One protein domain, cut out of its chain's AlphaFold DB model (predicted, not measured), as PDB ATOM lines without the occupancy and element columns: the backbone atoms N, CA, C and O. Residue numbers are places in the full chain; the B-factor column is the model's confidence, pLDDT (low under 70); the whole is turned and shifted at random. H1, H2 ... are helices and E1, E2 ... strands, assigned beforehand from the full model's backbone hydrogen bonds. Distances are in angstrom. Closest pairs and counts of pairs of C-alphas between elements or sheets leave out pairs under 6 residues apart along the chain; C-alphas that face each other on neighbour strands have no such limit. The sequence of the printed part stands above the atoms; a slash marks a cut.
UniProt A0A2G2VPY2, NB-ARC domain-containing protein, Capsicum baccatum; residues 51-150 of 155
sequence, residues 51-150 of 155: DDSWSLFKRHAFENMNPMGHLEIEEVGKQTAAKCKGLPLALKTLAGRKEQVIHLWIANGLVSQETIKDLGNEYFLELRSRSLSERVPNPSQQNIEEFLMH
ATOM      1  N   ASP A  51      16.712 -19.163 -34.222       89.69
ATOM      2  CA  ASP A  51      17.763 -19.967 -34.854       89.69
ATOM      3  C   ASP A  51      18.957 -20.196 -33.919       89.69
ATOM      4  O   ASP A  51      19.455 -21.322 -33.804       89.69
ATOM      5  N   ASP A  52      19.373 -19.171 -33.169       92.50
ATOM      6  CA  ASP A  52      20.426 -19.305 -32.154       92.50
ATOM      7  C   ASP A  52      19.971 -20.183 -30.985       92.50
ATOM      8  O   ASP A  52      20.754 -20.961 -30.432       92.50
ATOM      9  N   SER A  53      18.691 -20.094 -30.613       92.88
ATOM     10  CA  SER A  53      18.090 -20.930 -29.572       92.88
ATOM     11  C   SER A  53      18.100 -22.397 -29.971       92.88
ATOM     12  O   SER A  53      18.510 -23.248 -29.178       92.88
ATOM     13  N   TRP A  54      17.690 -22.691 -31.208       90.69
ATOM     14  CA  TRP A  54      17.746 -24.036 -31.762       90.69
ATOM     15  C   TRP A  54      19.184 -24.541 -31.850       90.69
ATOM     16  O   TRP A  54      19.467 -25.644 -31.393       90.69
ATOM     17  N   SER A  55      20.111 -23.723 -32.348       89.69
ATOM     18  CA  SER A  55      21.531 -24.078 -32.442       89.69
ATOM     19  C   SER A  55      22.133 -24.393 -31.070       89.69
ATOM     20  O   SER A  55      22.842 -25.389 -30.902       89.69
ATOM     21  N   LEU A  56      21.804 -23.591 -30.052       91.44
ATOM     22  CA  LEU A  56      22.244 -23.823 -28.681       91.44
ATOM     23  C   LEU A  56      21.649 -25.107 -28.097       91.44
ATOM     24  O   LEU A  56      22.389 -25.880 -27.482       91.44
ATOM     25  N   PHE A  57      20.343 -25.321 -28.280       90.00
ATOM     26  CA  PHE A  57      19.640 -26.516 -27.819       90.00
ATOM     27  C   PHE A  57      20.206 -27.771 -28.480       90.00
ATOM     28  O   PHE A  57      20.616 -28.690 -27.778       90.00
ATOM     29  N   LYS A  58      20.313 -27.770 -29.814       86.69
ATOM     30  CA  LYS A  58      20.833 -28.878 -30.619       86.69
ATOM     31  C   LYS A  58      22.221 -29.299 -30.147       86.69
ATOM     32  O   LYS A  58      22.446 -30.471 -29.869       86.69
ATOM     33  N   ARG A  59      23.126 -28.332 -29.969       86.38
ATOM     34  CA  ARG A  59      24.484 -28.586 -29.471       86.38
ATOM     35  C   ARG A  59      24.503 -29.298 -28.118       86.38
ATOM     36  O   ARG A  59      25.345 -30.160 -27.913       86.38
ATOM     37  N   HIS A  60      23.615 -28.926 -27.198       86.12
ATOM     38  CA  HIS A  60      23.604 -29.503 -25.849       86.12
ATOM     39  C   HIS A  60      22.815 -30.814 -25.767       86.12
ATOM     40  O   HIS A  60      23.173 -31.672 -24.971       86.12
ATOM     41  N   ALA A  61      21.755 -30.972 -26.561       82.31
ATOM     42  CA  ALA A  61      20.913 -32.165 -26.541       82.31
ATOM     43  C   ALA A  61      21.538 -33.327 -27.329       82.31
ATOM     44  O   ALA A  61      21.347 -34.483 -26.959       82.31
ATOM     45  N   PHE A  62      22.293 -33.015 -28.390       76.94
ATOM     46  CA  PHE A  62      22.819 -33.988 -29.353       76.94
ATOM     47  C   PHE A  62      24.346 -33.914 -29.533       76.94
ATOM     48  O   PHE A  62      24.859 -34.436 -30.512       76.94
ATOM     49  N   GLU A  63      25.085 -33.239 -28.643       72.25
ATOM     50  CA  GLU A  63      26.567 -33.210 -28.643       72.25
ATOM     51  C   GLU A  63      27.203 -32.772 -29.984       72.25
ATOM     52  O   GLU A  63      28.245 -33.267 -30.402       72.25
ATOM     53  N   ASN A  64      26.582 -31.804 -30.672       60.88
ATOM     54  CA  ASN A  64      26.929 -31.352 -32.037       60.88
ATOM     55  C   ASN A  64      26.767 -32.398 -33.151       60.88
ATOM     56  O   ASN A  64      27.062 -32.088 -34.307       60.88
ATOM     57  N   MET A  65      26.285 -33.598 -32.849       61.88
ATOM     58  CA  MET A  65      25.907 -34.546 -33.882       61.88
ATOM     59  C   MET A  65      24.652 -34.055 -34.594       61.88
ATOM     60  O   MET A  65      23.847 -33.286 -34.060       61.88
ATOM     61  N   ASN A  66      24.528 -34.454 -35.850       63.59
ATOM     62  CA  ASN A  66      23.574 -33.869 -36.762       63.59
ATOM     63  C   ASN A  66      22.294 -34.718 -36.847       63.59
ATOM     64  O   ASN A  66      22.301 -35.708 -37.569       63.59
ATOM     65  N   PRO A  67      21.173 -34.329 -36.208       59.97
ATOM     66  CA  PRO A  67      19.911 -35.056 -36.337       59.97
ATOM     67  C   PRO A  67      19.232 -34.888 -37.716       59.97
ATOM     68  O   PRO A  67      18.090 -35.312 -37.865       59.97
ATOM     69  N   MET A  68      19.884 -34.263 -38.718       55.50
ATOM     70  CA  MET A  68      19.291 -33.881 -40.023       55.50
ATOM     71  C   MET A  68      18.703 -35.041 -40.850       55.50
ATOM     72  O   MET A  68      18.028 -34.768 -41.839       55.50
ATOM     73  N   GLY A  69      18.910 -36.306 -40.473       64.19
ATOM     74  CA  GLY A  69      18.203 -37.433 -41.092       64.19
ATOM     75  C   GLY A  69      16.709 -37.488 -40.744       64.19
ATOM     76  O   GLY A  69      15.909 -37.980 -41.538       64.19
ATOM     77  N   HIS A  70      16.305 -36.925 -39.598       75.31
ATOM     78  CA  HIS A  70      14.951 -37.061 -39.058       75.31
ATOM     79  C   HIS A  70      14.239 -35.706 -38.923       75.31
ATOM     80  O   HIS A  70      14.279 -35.056 -37.873       75.31
ATOM     81  N   LEU A  71      13.524 -35.315 -39.985       80.88
ATOM     82  CA  LEU A  71      12.700 -34.094 -40.061       80.88
ATOM     83  C   LEU A  71      11.755 -33.923 -38.856       80.88
ATOM     84  O   LEU A  71      11.597 -32.811 -38.354       80.88
ATOM     85  N   GLU A  72      11.172 -35.017 -38.357       82.31
ATOM     86  CA  GLU A  72      10.278 -35.014 -37.189       82.31
ATOM     87  C   GLU A  72      10.984 -34.522 -35.916       82.31
ATOM     88  O   GLU A  72      10.473 -33.657 -35.203       82.31
ATOM     89  N   ILE A  73      12.190 -35.031 -35.645       82.62
ATOM     90  CA  ILE A  73      12.965 -34.690 -34.443       82.62
ATOM     91  C   ILE A  73      13.436 -33.241 -34.508       82.62
ATOM     92  O   ILE A  73      13.420 -32.533 -33.498       82.62
ATOM     93  N   GLU A  74      13.845 -32.781 -35.690       85.94
ATOM     94  CA  GLU A  74      14.253 -31.394 -35.876       85.94
ATOM     95  C   GLU A  74      13.091 -30.423 -35.639       85.94
ATOM     96  O   GLU A  74      13.256 -29.443 -34.909       85.94
ATOM     97  N   GLU A  75      11.919 -30.696 -36.208       88.50
ATOM     98  CA  GLU A  75      10.755 -29.823 -36.072       88.50
ATOM     99  C   GLU A  75      10.274 -29.757 -34.614       88.50
ATOM    100  O   GLU A  75      10.109 -28.677 -34.038       88.50
ATOM    101  N   VAL A  76      10.161 -30.913 -33.956       89.31
ATOM    102  CA  VAL A  76       9.776 -30.995 -32.541       89.31
ATOM    103  C   VAL A  76      10.832 -30.349 -31.637       89.31
ATOM    104  O   VAL A  76      10.498 -29.666 -30.660       89.31
ATOM    105  N   GLY A  77      12.113 -30.503 -31.974       88.31
ATOM    106  CA  GLY A  77      13.229 -29.863 -31.289       88.31
ATOM    107  C   GLY A  77      13.185 -28.336 -31.384       88.31
ATOM    108  O   GLY A  77      13.319 -27.660 -30.361       88.31
ATOM    109  N   LYS A  78      12.914 -27.782 -32.573       90.50
ATOM    110  CA  LYS A  78      12.728 -26.334 -32.786       90.50
ATOM    111  C   LYS A  78      11.556 -25.794 -31.979       90.50
ATOM    112  O   LYS A  78      11.709 -24.802 -31.267       90.50
ATOM    113  N   GLN A  79      10.408 -26.471 -32.013       91.50
ATOM    114  CA  GLN A  79       9.230 -26.079 -31.231       91.50
ATOM    115  C   GLN A  79       9.503 -26.130 -29.722       91.50
ATOM    116  O   GLN A  79       9.066 -25.262 -28.964       91.50
ATOM    117  N   THR A  80      10.263 -27.127 -29.274       90.62
ATOM    118  CA  THR A  80      10.673 -27.269 -27.874       90.62
ATOM    119  C   THR A  80      11.630 -26.151 -27.455       90.62
ATOM    120  O   THR A  80      11.420 -25.530 -26.414       90.62
ATOM    121  N   ALA A  81      12.626 -25.824 -28.281       91.88
ATOM    122  CA  ALA A  81      13.541 -24.709 -28.040       91.88
ATOM    123  C   ALA A  81      12.809 -23.354 -28.030       91.88
ATOM    124  O   ALA A  81      13.077 -22.507 -27.175       91.88
ATOM    125  N   ALA A  82      11.824 -23.162 -28.913       91.88
ATOM    126  CA  ALA A  82      11.014 -21.944 -28.965       91.88
ATOM    127  C   ALA A  82      10.248 -21.689 -27.652       91.88
ATOM    128  O   ALA A  82      10.135 -20.541 -27.211       91.88
ATOM    129  N   LYS A  83       9.803 -22.744 -26.951       90.94
ATOM    130  CA  LYS A  83       9.157 -22.622 -25.628       90.94
ATOM    131  C   LYS A  83      10.079 -22.019 -24.560       90.94
ATOM    132  O   LYS A  83       9.579 -21.456 -23.587       90.94
ATOM    133  N   CYS A  84      11.399 -22.072 -24.744       92.62
ATOM    134  CA  CYS A  84      12.376 -21.450 -23.846       92.62
ATOM    135  C   CYS A  84      12.563 -19.940 -24.077       92.62
ATOM    136  O   CYS A  84      13.336 -19.322 -23.345       92.62
ATOM    137  N   LYS A  85      11.872 -19.339 -25.060       92.69
ATOM    138  CA  LYS A  85      11.841 -17.883 -25.305       92.69
ATOM    139  C   LYS A  85      13.234 -17.241 -25.404       92.69
ATOM    140  O   LYS A  85      13.473 -16.171 -24.853       92.69
ATOM    141  N   GLY A  86      14.182 -17.935 -26.032       92.44
ATOM    142  CA  GLY A  86      15.539 -17.424 -26.223       92.44
ATOM    143  C   GLY A  86      16.402 -17.332 -24.966       92.44
ATOM    144  O   GLY A  86      17.478 -16.741 -25.020       92.44
ATOM    145  N   LEU A  87      15.977 -17.910 -23.834       93.62
ATOM    146  CA  LEU A  87      16.752 -17.901 -22.594       93.62
ATOM    147  C   LEU A  87      17.838 -18.992 -22.625       93.62
ATOM    148  O   LEU A  87      17.505 -20.179 -22.523       93.62
ATOM    149  N   PRO A  88      19.141 -18.637 -22.671       92.50
ATOM    150  CA  PRO A  88      20.214 -19.621 -22.821       92.50
ATOM    151  C   PRO A  88      20.250 -20.656 -21.696       92.50
ATOM    152  O   PRO A  88      20.528 -21.827 -21.938       92.50
ATOM    153  N   LEU A  89      19.965 -20.233 -20.458       92.19
ATOM    154  CA  LEU A  89      19.971 -21.134 -19.308       92.19
ATOM    155  C   LEU A  89      18.832 -22.158 -19.392       92.19
ATOM    156  O   LEU A  89      19.081 -23.340 -19.195       92.19
ATOM    157  N   ALA A  90      17.620 -21.727 -19.755       93.00
ATOM    158  CA  ALA A  90      16.476 -22.626 -19.909       93.00
ATOM    159  C   ALA A  90      16.722 -23.668 -21.011       93.00
ATOM    160  O   ALA A  90      16.480 -24.853 -20.795       93.00
ATOM    161  N   LEU A  91      17.278 -23.235 -22.149       93.44
ATOM    162  CA  LEU A  91      17.653 -24.116 -23.259       93.44
ATOM    163  C   LEU A  91      18.658 -25.181 -22.814       93.44
ATOM    164  O   LEU A  91      18.434 -26.365 -23.046       93.44
ATOM    165  N   LYS A  92      19.736 -24.773 -22.130       91.38
ATOM    166  CA  LYS A  92      20.762 -25.699 -21.624       91.38
ATOM    167  C   LYS A  92      20.203 -26.681 -20.601       91.38
ATOM    168  O   LYS A  92      20.521 -27.862 -20.663       91.38
ATOM    169  N   THR A  93      19.376 -26.208 -19.669       92.75
ATOM    170  CA  THR A  93      18.768 -27.071 -18.647       92.75
ATOM    171  C   THR A  93      17.836 -28.105 -19.269       92.75
ATOM    172  O   THR A  93      17.861 -29.260 -18.853       92.75
ATOM    173  N   LEU A  94      17.033 -27.710 -20.260       90.06
ATOM    174  CA  LEU A  94      16.127 -28.624 -20.950       90.06
ATOM    175  C   LEU A  94      16.900 -29.636 -21.805       90.06
ATOM    176  O   LEU A  94      16.655 -30.834 -21.704       90.06
ATOM    177  N   ALA A  95      17.873 -29.163 -22.582       87.44
ATOM    178  CA  ALA A  95      18.730 -30.000 -23.416       87.44
ATOM    179  C   ALA A  95      19.560 -31.003 -22.595       87.44
ATOM    180  O   ALA A  95      19.712 -32.151 -22.996       87.44
ATOM    181  N   GLY A  96      20.028 -30.607 -21.406       85.06
ATOM    182  CA  GLY A  96      20.744 -31.490 -20.480       85.06
ATOM    183  C   GLY A  96      19.893 -32.626 -19.900       85.06
ATOM    184  O   GLY A  96      20.431 -33.523 -19.263       85.06
ATOM    185  N   ARG A  97      18.572 -32.615 -20.120       86.25
ATOM    186  CA  ARG A  97      17.644 -33.694 -19.745       86.25
ATOM    187  C   ARG A  97      17.124 -34.431 -20.981       86.25
ATOM    188  O   ARG A  97      15.934 -34.740 -21.058       86.25
ATOM    189  N   LYS A  98      18.010 -34.693 -21.950       78.69
ATOM    190  CA  LYS A  98      17.670 -35.248 -23.272       78.69
ATOM    191  C   LYS A  98      16.754 -36.475 -23.209       78.69
ATOM    192  O   LYS A  98      15.744 -36.502 -23.900       78.69
ATOM    193  N   GLU A  99      17.017 -37.427 -22.317       80.25
ATOM    194  CA  GLU A  99      16.204 -38.645 -22.146       80.25
ATOM    195  C   GLU A  99      14.753 -38.336 -21.754       80.25
ATOM    196  O   GLU A  99      13.812 -38.849 -22.358       80.25
ATOM    197  N   GLN A 100      14.555 -37.438 -20.783       85.44
ATOM    198  CA  GLN A 100      13.218 -37.037 -20.333       85.44
ATOM    199  C   GLN A 100      12.462 -36.298 -21.438       85.44
ATOM    200  O   GLN A 100      11.256 -36.479 -21.597       85.44
ATOM    201  N   VAL A 101      13.175 -35.477 -22.211       84.31
ATOM    202  CA  VAL A 101      12.611 -34.749 -23.350       84.31
ATOM    203  C   VAL A 101      12.183 -35.717 -24.456       84.31
ATOM    204  O   VAL A 101      11.061 -35.611 -24.943       84.31
ATOM    205  N   ILE A 102      13.017 -36.705 -24.788       83.25
ATOM    206  CA  ILE A 102      12.698 -37.740 -25.782       83.25
ATOM    207  C   ILE A 102      11.484 -38.561 -25.336       83.25
ATOM    208  O   ILE A 102      10.546 -38.740 -26.109       83.25
ATOM    209  N   HIS A 103      11.444 -39.001 -24.075       83.94
ATOM    210  CA  HIS A 103      10.300 -39.746 -23.538       83.94
ATOM    211  C   HIS A 103       9.006 -38.925 -23.596       83.94
ATOM    212  O   HIS A 103       7.952 -39.455 -23.945       83.94
ATOM    213  N   LEU A 104       9.080 -37.625 -23.297       86.62
ATOM    214  CA  LEU A 104       7.942 -36.715 -23.408       86.62
ATOM    215  C   LEU A 104       7.459 -36.577 -24.858       86.62
ATOM    216  O   LEU A 104       6.255 -36.489 -25.096       86.62
ATOM    217  N   TRP A 105       8.371 -36.538 -25.829       89.62
ATOM    218  CA  TRP A 105       8.007 -36.473 -27.243       89.62
ATOM    219  C   TRP A 105       7.319 -37.756 -27.715       89.62
ATOM    220  O   TRP A 105       6.273 -37.665 -28.356       89.62
ATOM    221  N   ILE A 106       7.830 -38.925 -27.321       87.31
ATOM    222  CA  ILE A 106       7.209 -40.224 -27.629       87.31
ATOM    223  C   ILE A 106       5.815 -40.320 -26.996       87.31
ATOM    224  O   ILE A 106       4.850 -40.664 -27.674       87.31
ATOM    225  N   ALA A 107       5.680 -39.967 -25.714       89.19
ATOM    226  CA  ALA A 107       4.409 -40.056 -24.990       89.19
ATOM    227  C   ALA A 107       3.310 -39.158 -25.585       89.19
ATOM    228  O   ALA A 107       2.131 -39.488 -25.501       89.19
ATOM    229  N   ASN A 108       3.700 -38.037 -26.198       88.62
ATOM    230  CA  ASN A 108       2.781 -37.124 -26.878       88.62
ATOM    231  C   ASN A 108       2.583 -37.455 -28.368       88.62
ATOM    232  O   ASN A 108       1.912 -36.694 -29.062       88.62
ATOM    233  N   GLY A 109       3.179 -38.539 -28.876       88.00
ATOM    234  CA  GLY A 109       3.100 -38.914 -30.289       88.00
ATOM    235  C   GLY A 109       3.777 -37.918 -31.236       88.00
ATOM    236  O   GLY A 109       3.439 -37.876 -32.412       88.00
ATOM    237  N   LEU A 110       4.703 -37.097 -30.727       87.06
ATOM    238  CA  LEU A 110       5.447 -36.115 -31.522       87.06
ATOM    239  C   LEU A 110       6.591 -36.765 -32.308       87.06
ATOM    240  O   LEU A 110       6.993 -36.247 -33.342       87.06
ATOM    241  N   VAL A 111       7.119 -37.881 -31.800       86.12
ATOM    242  CA  VAL A 111       8.165 -38.683 -32.442       86.12
ATOM    243  C   VAL A 111       7.839 -40.156 -32.223       86.12
ATOM    244  O   VAL A 111       7.446 -40.546 -31.120       86.12
ATOM    245  N   SER A 112       8.000 -40.983 -33.256       85.38
ATOM    246  CA  SER A 112       7.774 -42.423 -33.138       85.38
ATOM    247  C   SER A 112       8.940 -43.132 -32.434       85.38
ATOM    248  O   SER A 112      10.095 -42.701 -32.486       85.38
ATOM    249  N   GLN A 113       8.654 -44.260 -31.780       83.19
ATOM    250  CA  GLN A 113       9.697 -45.081 -31.159       83.19
ATOM    251  C   GLN A 113      10.648 -45.696 -32.204       83.19
ATOM    252  O   GLN A 113      11.818 -45.924 -31.905       83.19
ATOM    253  N   GLU A 114      10.160 -45.927 -33.424       83.81
ATOM    254  CA  GLU A 114      10.955 -46.392 -34.563       83.81
ATOM    255  C   GLU A 114      11.950 -45.314 -35.012       83.81
ATOM    256  O   GLU A 114      13.144 -45.586 -35.059       83.81
ATOM    257  N   THR A 115      11.501 -44.059 -35.142       81.31
ATOM    258  CA  THR A 115      12.351 -42.894 -35.454       81.31
ATOM    259  C   THR A 115      13.513 -42.761 -34.455       81.31
ATOM    260  O   THR A 115      14.651 -42.521 -34.844       81.31
ATOM    261  N   ILE A 116      13.252 -42.946 -33.153       80.50
ATOM    262  CA  ILE A 116      14.298 -42.892 -32.113       80.50
ATOM    263  C   ILE A 116      15.248 -44.090 -32.189       80.50
ATOM    264  O   ILE A 116      16.443 -43.942 -31.933       80.50
ATOM    265  N   LYS A 117      14.736 -45.276 -32.528       81.38
ATOM    266  CA  LYS A 117      15.551 -46.481 -32.697       81.38
ATOM    267  C   LYS A 117      16.487 -46.353 -33.900       81.38
ATOM    268  O   LYS A 117      17.658 -46.706 -33.781       81.38
ATOM    269  N   ASP A 118      15.992 -45.825 -35.013       82.56
ATOM    270  CA  ASP A 118      16.783 -45.580 -36.219       82.56
ATOM    271  C   ASP A 118      17.874 -44.546 -35.952       82.56
ATOM    272  O   ASP A 118      19.048 -44.816 -36.202       82.56
ATOM    273  N   LEU A 119      17.519 -43.436 -35.299       79.94
ATOM    274  CA  LEU A 119      18.483 -42.428 -34.866       79.94
ATOM    275  C   LEU A 119      19.547 -43.022 -33.920       79.94
ATOM    276  O   LEU A 119      20.739 -42.756 -34.060       79.94
ATOM    277  N   GLY A 120      19.136 -43.859 -32.961       77.44
ATOM    278  CA  GLY A 120      20.050 -44.570 -32.063       77.44
ATOM    279  C   GLY A 120      21.026 -45.487 -32.807       77.44
ATOM    280  O   GLY A 120      22.209 -45.541 -32.465       77.44
ATOM    281  N   ASN A 121      20.556 -46.169 -33.853       78.94
ATOM    282  CA  ASN A 121      21.401 -46.994 -34.712       78.94
ATOM    283  C   ASN A 121      22.387 -46.147 -35.526       78.94
ATOM    284  O   ASN A 121      23.552 -46.525 -35.629       78.94
ATOM    285  N   GLU A 122      21.966 -45.005 -36.072       78.62
ATOM    286  CA  GLU A 122      22.867 -44.078 -36.769       78.62
ATOM    287  C   GLU A 122      23.983 -43.575 -35.845       78.62
ATOM    288  O   GLU A 122      25.157 -43.635 -36.218       78.62
ATOM    289  N   TYR A 123      23.643 -43.184 -34.611       76.94
ATOM    290  CA  TYR A 123      24.633 -42.794 -33.603       76.94
ATOM    291  C   TYR A 123      25.628 -43.908 -33.306       76.94
ATOM    292  O   TYR A 123      26.839 -43.687 -33.253       76.94
ATOM    293  N   PHE A 124      25.123 -45.125 -33.135       74.50
ATOM    294  CA  PHE A 124      25.962 -46.285 -32.896       74.50
ATOM    295  C   PHE A 124      26.923 -46.550 -34.071       74.50
ATOM    296  O   PHE A 124      28.112 -46.806 -33.866       74.50
ATOM    297  N   LEU A 125      26.439 -46.434 -35.311       78.06
ATOM    298  CA  LEU A 125      27.260 -46.577 -36.515       78.06
ATOM    299  C   LEU A 125      28.320 -45.471 -36.637       78.06
ATOM    300  O   LEU A 125      29.451 -45.764 -37.030       78.06
ATOM    301  N   GLU A 126      27.989 -44.228 -36.280       75.62
ATOM    302  CA  GLU A 126      28.936 -43.109 -36.252       75.62
ATOM    303  C   GLU A 126      30.064 -43.362 -35.245       75.62
ATOM    304  O   GLU A 126      31.239 -43.277 -35.609       75.62
ATOM    305  N   LEU A 127      29.732 -43.735 -34.005       74.75
ATOM    306  CA  LEU A 127      30.723 -44.074 -32.977       74.75
ATOM    307  C   LEU A 127      31.646 -45.204 -33.444       74.75
ATOM    308  O   LEU A 127      32.869 -45.112 -33.307       74.75
ATOM    309  N   ARG A 128      31.077 -46.224 -34.094       71.00
ATOM    310  CA  ARG A 128      31.842 -47.325 -34.685       71.00
ATOM    311  C   ARG A 128      32.772 -46.861 -35.805       71.00
ATOM    312  O   ARG A 128      33.913 -47.304 -35.862       71.00
ATOM    313  N   SER A 129      32.320 -45.955 -36.676       74.69
ATOM    314  CA  SER A 129      33.146 -45.389 -37.759       74.69
ATOM    315  C   SER A 129      34.339 -44.575 -37.251       74.69
ATOM    316  O   SER A 129      35.362 -44.496 -37.926       74.69
ATOM    317  N   ARG A 130      34.224 -44.004 -36.046       77.94
ATOM    318  CA  ARG A 130      35.300 -43.271 -35.365       77.94
ATOM    319  C   ARG A 130      36.230 -44.185 -34.563       77.94
ATOM    320  O   ARG A 130      37.095 -43.679 -33.856       77.94
ATOM    321  N   SER A 131      36.044 -45.504 -34.654       74.50
ATOM    322  CA  SER A 131      36.749 -46.505 -33.846       74.50
ATOM    323  C   SER A 131      36.583 -46.284 -32.337       74.50
ATOM    324  O   SER A 131      37.495 -46.573 -31.575       74.50
ATOM    325  N   LEU A 132      35.434 -45.751 -31.898       69.62
ATOM    326  CA  LEU A 132      35.121 -45.535 -30.477       69.62
ATOM    327  C   LEU A 132      34.361 -46.713 -29.847       69.62
ATOM    328  O   LEU A 132      34.183 -46.749 -28.631       69.62
ATOM    329  N   SER A 133      33.942 -47.692 -30.656       67.62
ATOM    330  CA  SER A 133      33.277 -48.917 -30.204       67.62
ATOM    331  C   SER A 133      33.804 -50.146 -30.949       67.62
ATOM    332  O   SER A 133      33.746 -50.180 -32.183       67.62
ATOM    333  N   GLU A 134      34.232 -51.173 -30.218       72.56
ATOM    334  CA  GLU A 134      34.688 -52.454 -30.768       72.56
ATOM    335  C   GLU A 134      33.707 -53.583 -30.418       72.56
ATOM    336  O   GLU A 134      33.166 -53.637 -29.313       72.56
ATOM    337  N   ARG A 135      33.454 -54.492 -31.370       72.19
ATOM    338  CA  ARG A 135      32.594 -55.663 -31.155       72.19
ATOM    339  C   ARG A 135      33.336 -56.706 -30.331       72.19
ATOM    340  O   ARG A 135      34.379 -57.197 -30.754       72.19
ATOM    341  N   VAL A 136      32.738 -57.123 -29.224       73.94
ATOM    342  CA  VAL A 136      33.242 -58.215 -28.394       73.94
ATOM    343  C   VAL A 136      32.441 -59.484 -28.702       73.94
ATOM    344  O   VAL A 136      31.206 -59.462 -28.695       73.94
ATOM    345  N   PRO A 137      33.098 -60.615 -29.004       63.81
ATOM    346  CA  PRO A 137      32.405 -61.889 -29.131       63.81
ATOM    347  C   PRO A 137      31.836 -62.310 -27.769       63.81
ATOM    348  O   PRO A 137      32.608 -62.573 -26.849       63.81
ATOM    349  N   ASN A 138      30.509 -62.422 -27.639       64.06
ATOM    350  CA  ASN A 138      29.886 -63.026 -26.459       64.06
ATOM    351  C   ASN A 138      29.585 -64.519 -26.729       64.06
ATOM    352  O   ASN A 138      28.694 -64.836 -27.520       64.06
ATOM    353  N   PRO A 139      30.304 -65.463 -26.089       59.53
ATOM    354  CA  PRO A 139      30.113 -66.898 -26.303       59.53
ATOM    355  C   PRO A 139      28.879 -67.478 -25.589       59.53
ATOM    356  O   PRO A 139      28.535 -68.633 -25.823       59.53
ATOM    357  N   SER A 140      28.218 -66.714 -24.711       67.75
ATOM    358  CA  SER A 140      27.120 -67.205 -23.862       67.75
ATOM    359  C   SER A 140      25.717 -66.934 -24.418       67.75
ATOM    360  O   SER A 140      24.774 -67.639 -24.058       67.75
ATOM    361  N   GLN A 141      25.562 -65.961 -25.325       60.03
ATOM    362  CA  GLN A 141      24.279 -65.613 -25.939       60.03
ATOM    363  C   GLN A 141      24.452 -65.375 -27.441       60.03
ATOM    364  O   GLN A 141      24.867 -64.310 -27.881       60.03
ATOM    365  N   GLN A 142      24.086 -66.378 -28.241       57.78
ATOM    366  CA  GLN A 142      24.344 -66.450 -29.687       57.78
ATOM    367  C   GLN A 142      23.693 -65.326 -30.534       57.78
ATOM    368  O   GLN A 142      23.960 -65.248 -31.726       57.78
ATOM    369  N   ASN A 143      22.876 -64.450 -29.931       56.41
ATOM    370  CA  ASN A 143      22.133 -63.377 -30.606       56.41
ATOM    371  C   ASN A 143      22.309 -61.977 -29.985       56.41
ATOM    372  O   ASN A 143      21.633 -61.047 -30.421       56.41
ATOM    373  N   ILE A 144      23.169 -61.805 -28.975       58.72
ATOM    374  CA  ILE A 144      23.429 -60.484 -28.384       58.72
ATOM    375  C   ILE A 144      24.859 -60.082 -28.730       58.72
ATOM    376  O   ILE A 144      25.817 -60.716 -28.296       58.72
ATOM    377  N   GLU A 145      24.998 -59.050 -29.561       65.12
ATOM    378  CA  GLU A 145      26.296 -58.448 -29.851       65.12
ATOM    379  C   GLU A 145      26.686 -57.541 -28.678       65.12
ATOM    380  O   GLU A 145      25.974 -56.586 -28.366       65.12
ATOM    381  N   GLU A 146      27.797 -57.850 -28.006       69.50
ATOM    382  CA  GLU A 146      28.385 -56.974 -26.993       69.50
ATOM    383  C   GLU A 146      29.394 -56.030 -27.638       69.50
ATOM    384  O   GLU A 146      30.108 -56.396 -28.575       69.50
ATOM    385  N   PHE A 147      29.463 -54.804 -27.125       70.62
ATOM    386  CA  PHE A 147      30.385 -53.787 -27.613       70.62
ATOM    387  C   PHE A 147      31.121 -53.139 -26.447       70.62
ATOM    388  O   PHE A 147      30.508 -52.773 -25.444       70.62
ATOM    389  N   LEU A 148      32.434 -52.988 -26.598       70.44
ATOM    390  CA  LEU A 148      33.283 -52.238 -25.682       70.44
ATOM    391  C   LEU A 148      33.401 -50.806 -26.212       70.44
ATOM    392  O   LEU A 148      33.808 -50.612 -27.358       70.44
ATOM    393  N   MET A 149      33.054 -49.808 -25.400       72.94
ATOM    394  CA  MET A 149      33.439 -48.428 -25.699       72.94
ATOM    395  C   MET A 149      34.879 -48.211 -25.247       72.94
ATOM    396  O   MET A 149      35.238 -48.587 -24.131       72.94
ATOM    397  N   HIS A 150      35.705 -47.618 -26.106       66.06
ATOM    398  CA  HIS A 150      37.036 -47.190 -25.691       66.06
ATOM    399  C   HIS A 150      36.898 -46.005 -24.725       66.06
ATOM    400  O   HIS A 150      36.093 -45.105 -24.973       66.06
TER     401      HIS A 150
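Overview. This is residues 51 to 150 of the 155 residues of the protein "NB-ARC domain-containing protein" of Capsicum baccatum (UniProt A0A2G2VPY2). A small two-stranded hairpin, E1 and E2, sits at one end of an elongated model, and a loose cluster of four short helices, H1 to H4, sits at the other. The long helix H5 lies between them, with its last residues beside the hairpin, and the hairpin's loop sticks out at residues 139 to 144. The printed part has 100 residues with five named helices followed by two named strands, the strands antiparallel in the order E1 - E2, and its class is mostly helix. It is loose, with a radius of gyration of the C-alphas of 16.0 A, and spans 52 by 27 by 21 A.

Arrangement. Begin with the hairpin of E1, residues 133 to 136, and E2, residues 146 to 149, antiparallel at 145 degrees. Look there for N 134 and O 148, 2.9 A apart, and N 136 and O 146, 2.8 A apart, both within hydrogen-bond range. Step back to H5, residues 113 to 129; its closest C-alpha to E1 is that of Leu 127, 6.1 A from that of Ser 133. At its other end H5 is close but not clearly touching H4, residues 98 to 107, with the closest C-alphas, those of Ile 106 and Gln 113, 6.5 A apart; they run opposite ways at a shallow tilt of 31 degrees. H2, residues 71 to 82, is near H5, with 5 pairs of C-alphas within 10 A. With its residues 77 to 82 alone, H2 touches H1, residues 51 to 61; the closest C-alphas, those of Trp 54 and Lys 78, are 5.6 A apart, and the lines are only just about perpendicular, at 71 degrees. H1 also touches H3, residues 88 to 95, the same way at a steep tilt of 43 degrees, closest at the C-alphas of Ala 61 and Ala 95, 4.4 A apart. H3 and H5 are apart. In H1, H2, H3, H4 and H5 every O i to N i+4 pair is within hydrogen-bond range.

Along the chain. Find C-alpha 133 at (33.277, -48.917, -30.204), where E1 begins its 9.5 A, and C-alpha 149 at (33.439, -48.428, -25.699), where E2 ends its 10.0 A. H5 runs 24.4 A from C-alpha 113 at (9.697, -45.081, -31.159). H2 measures 16.5 A, H1 15.1 A, H4 14.2 A and H3 10.5 A.

Size, cuts and confidence. The farthest C-alphas, those of Lys 85 and Pro 139, are 52.3 A apart. The printed part has no cut and no long link. Mean pLDDT of the printed part is 80.2; look for values under 70 at residues 64 to 69, 132 to 133, 137 to 146 and 150.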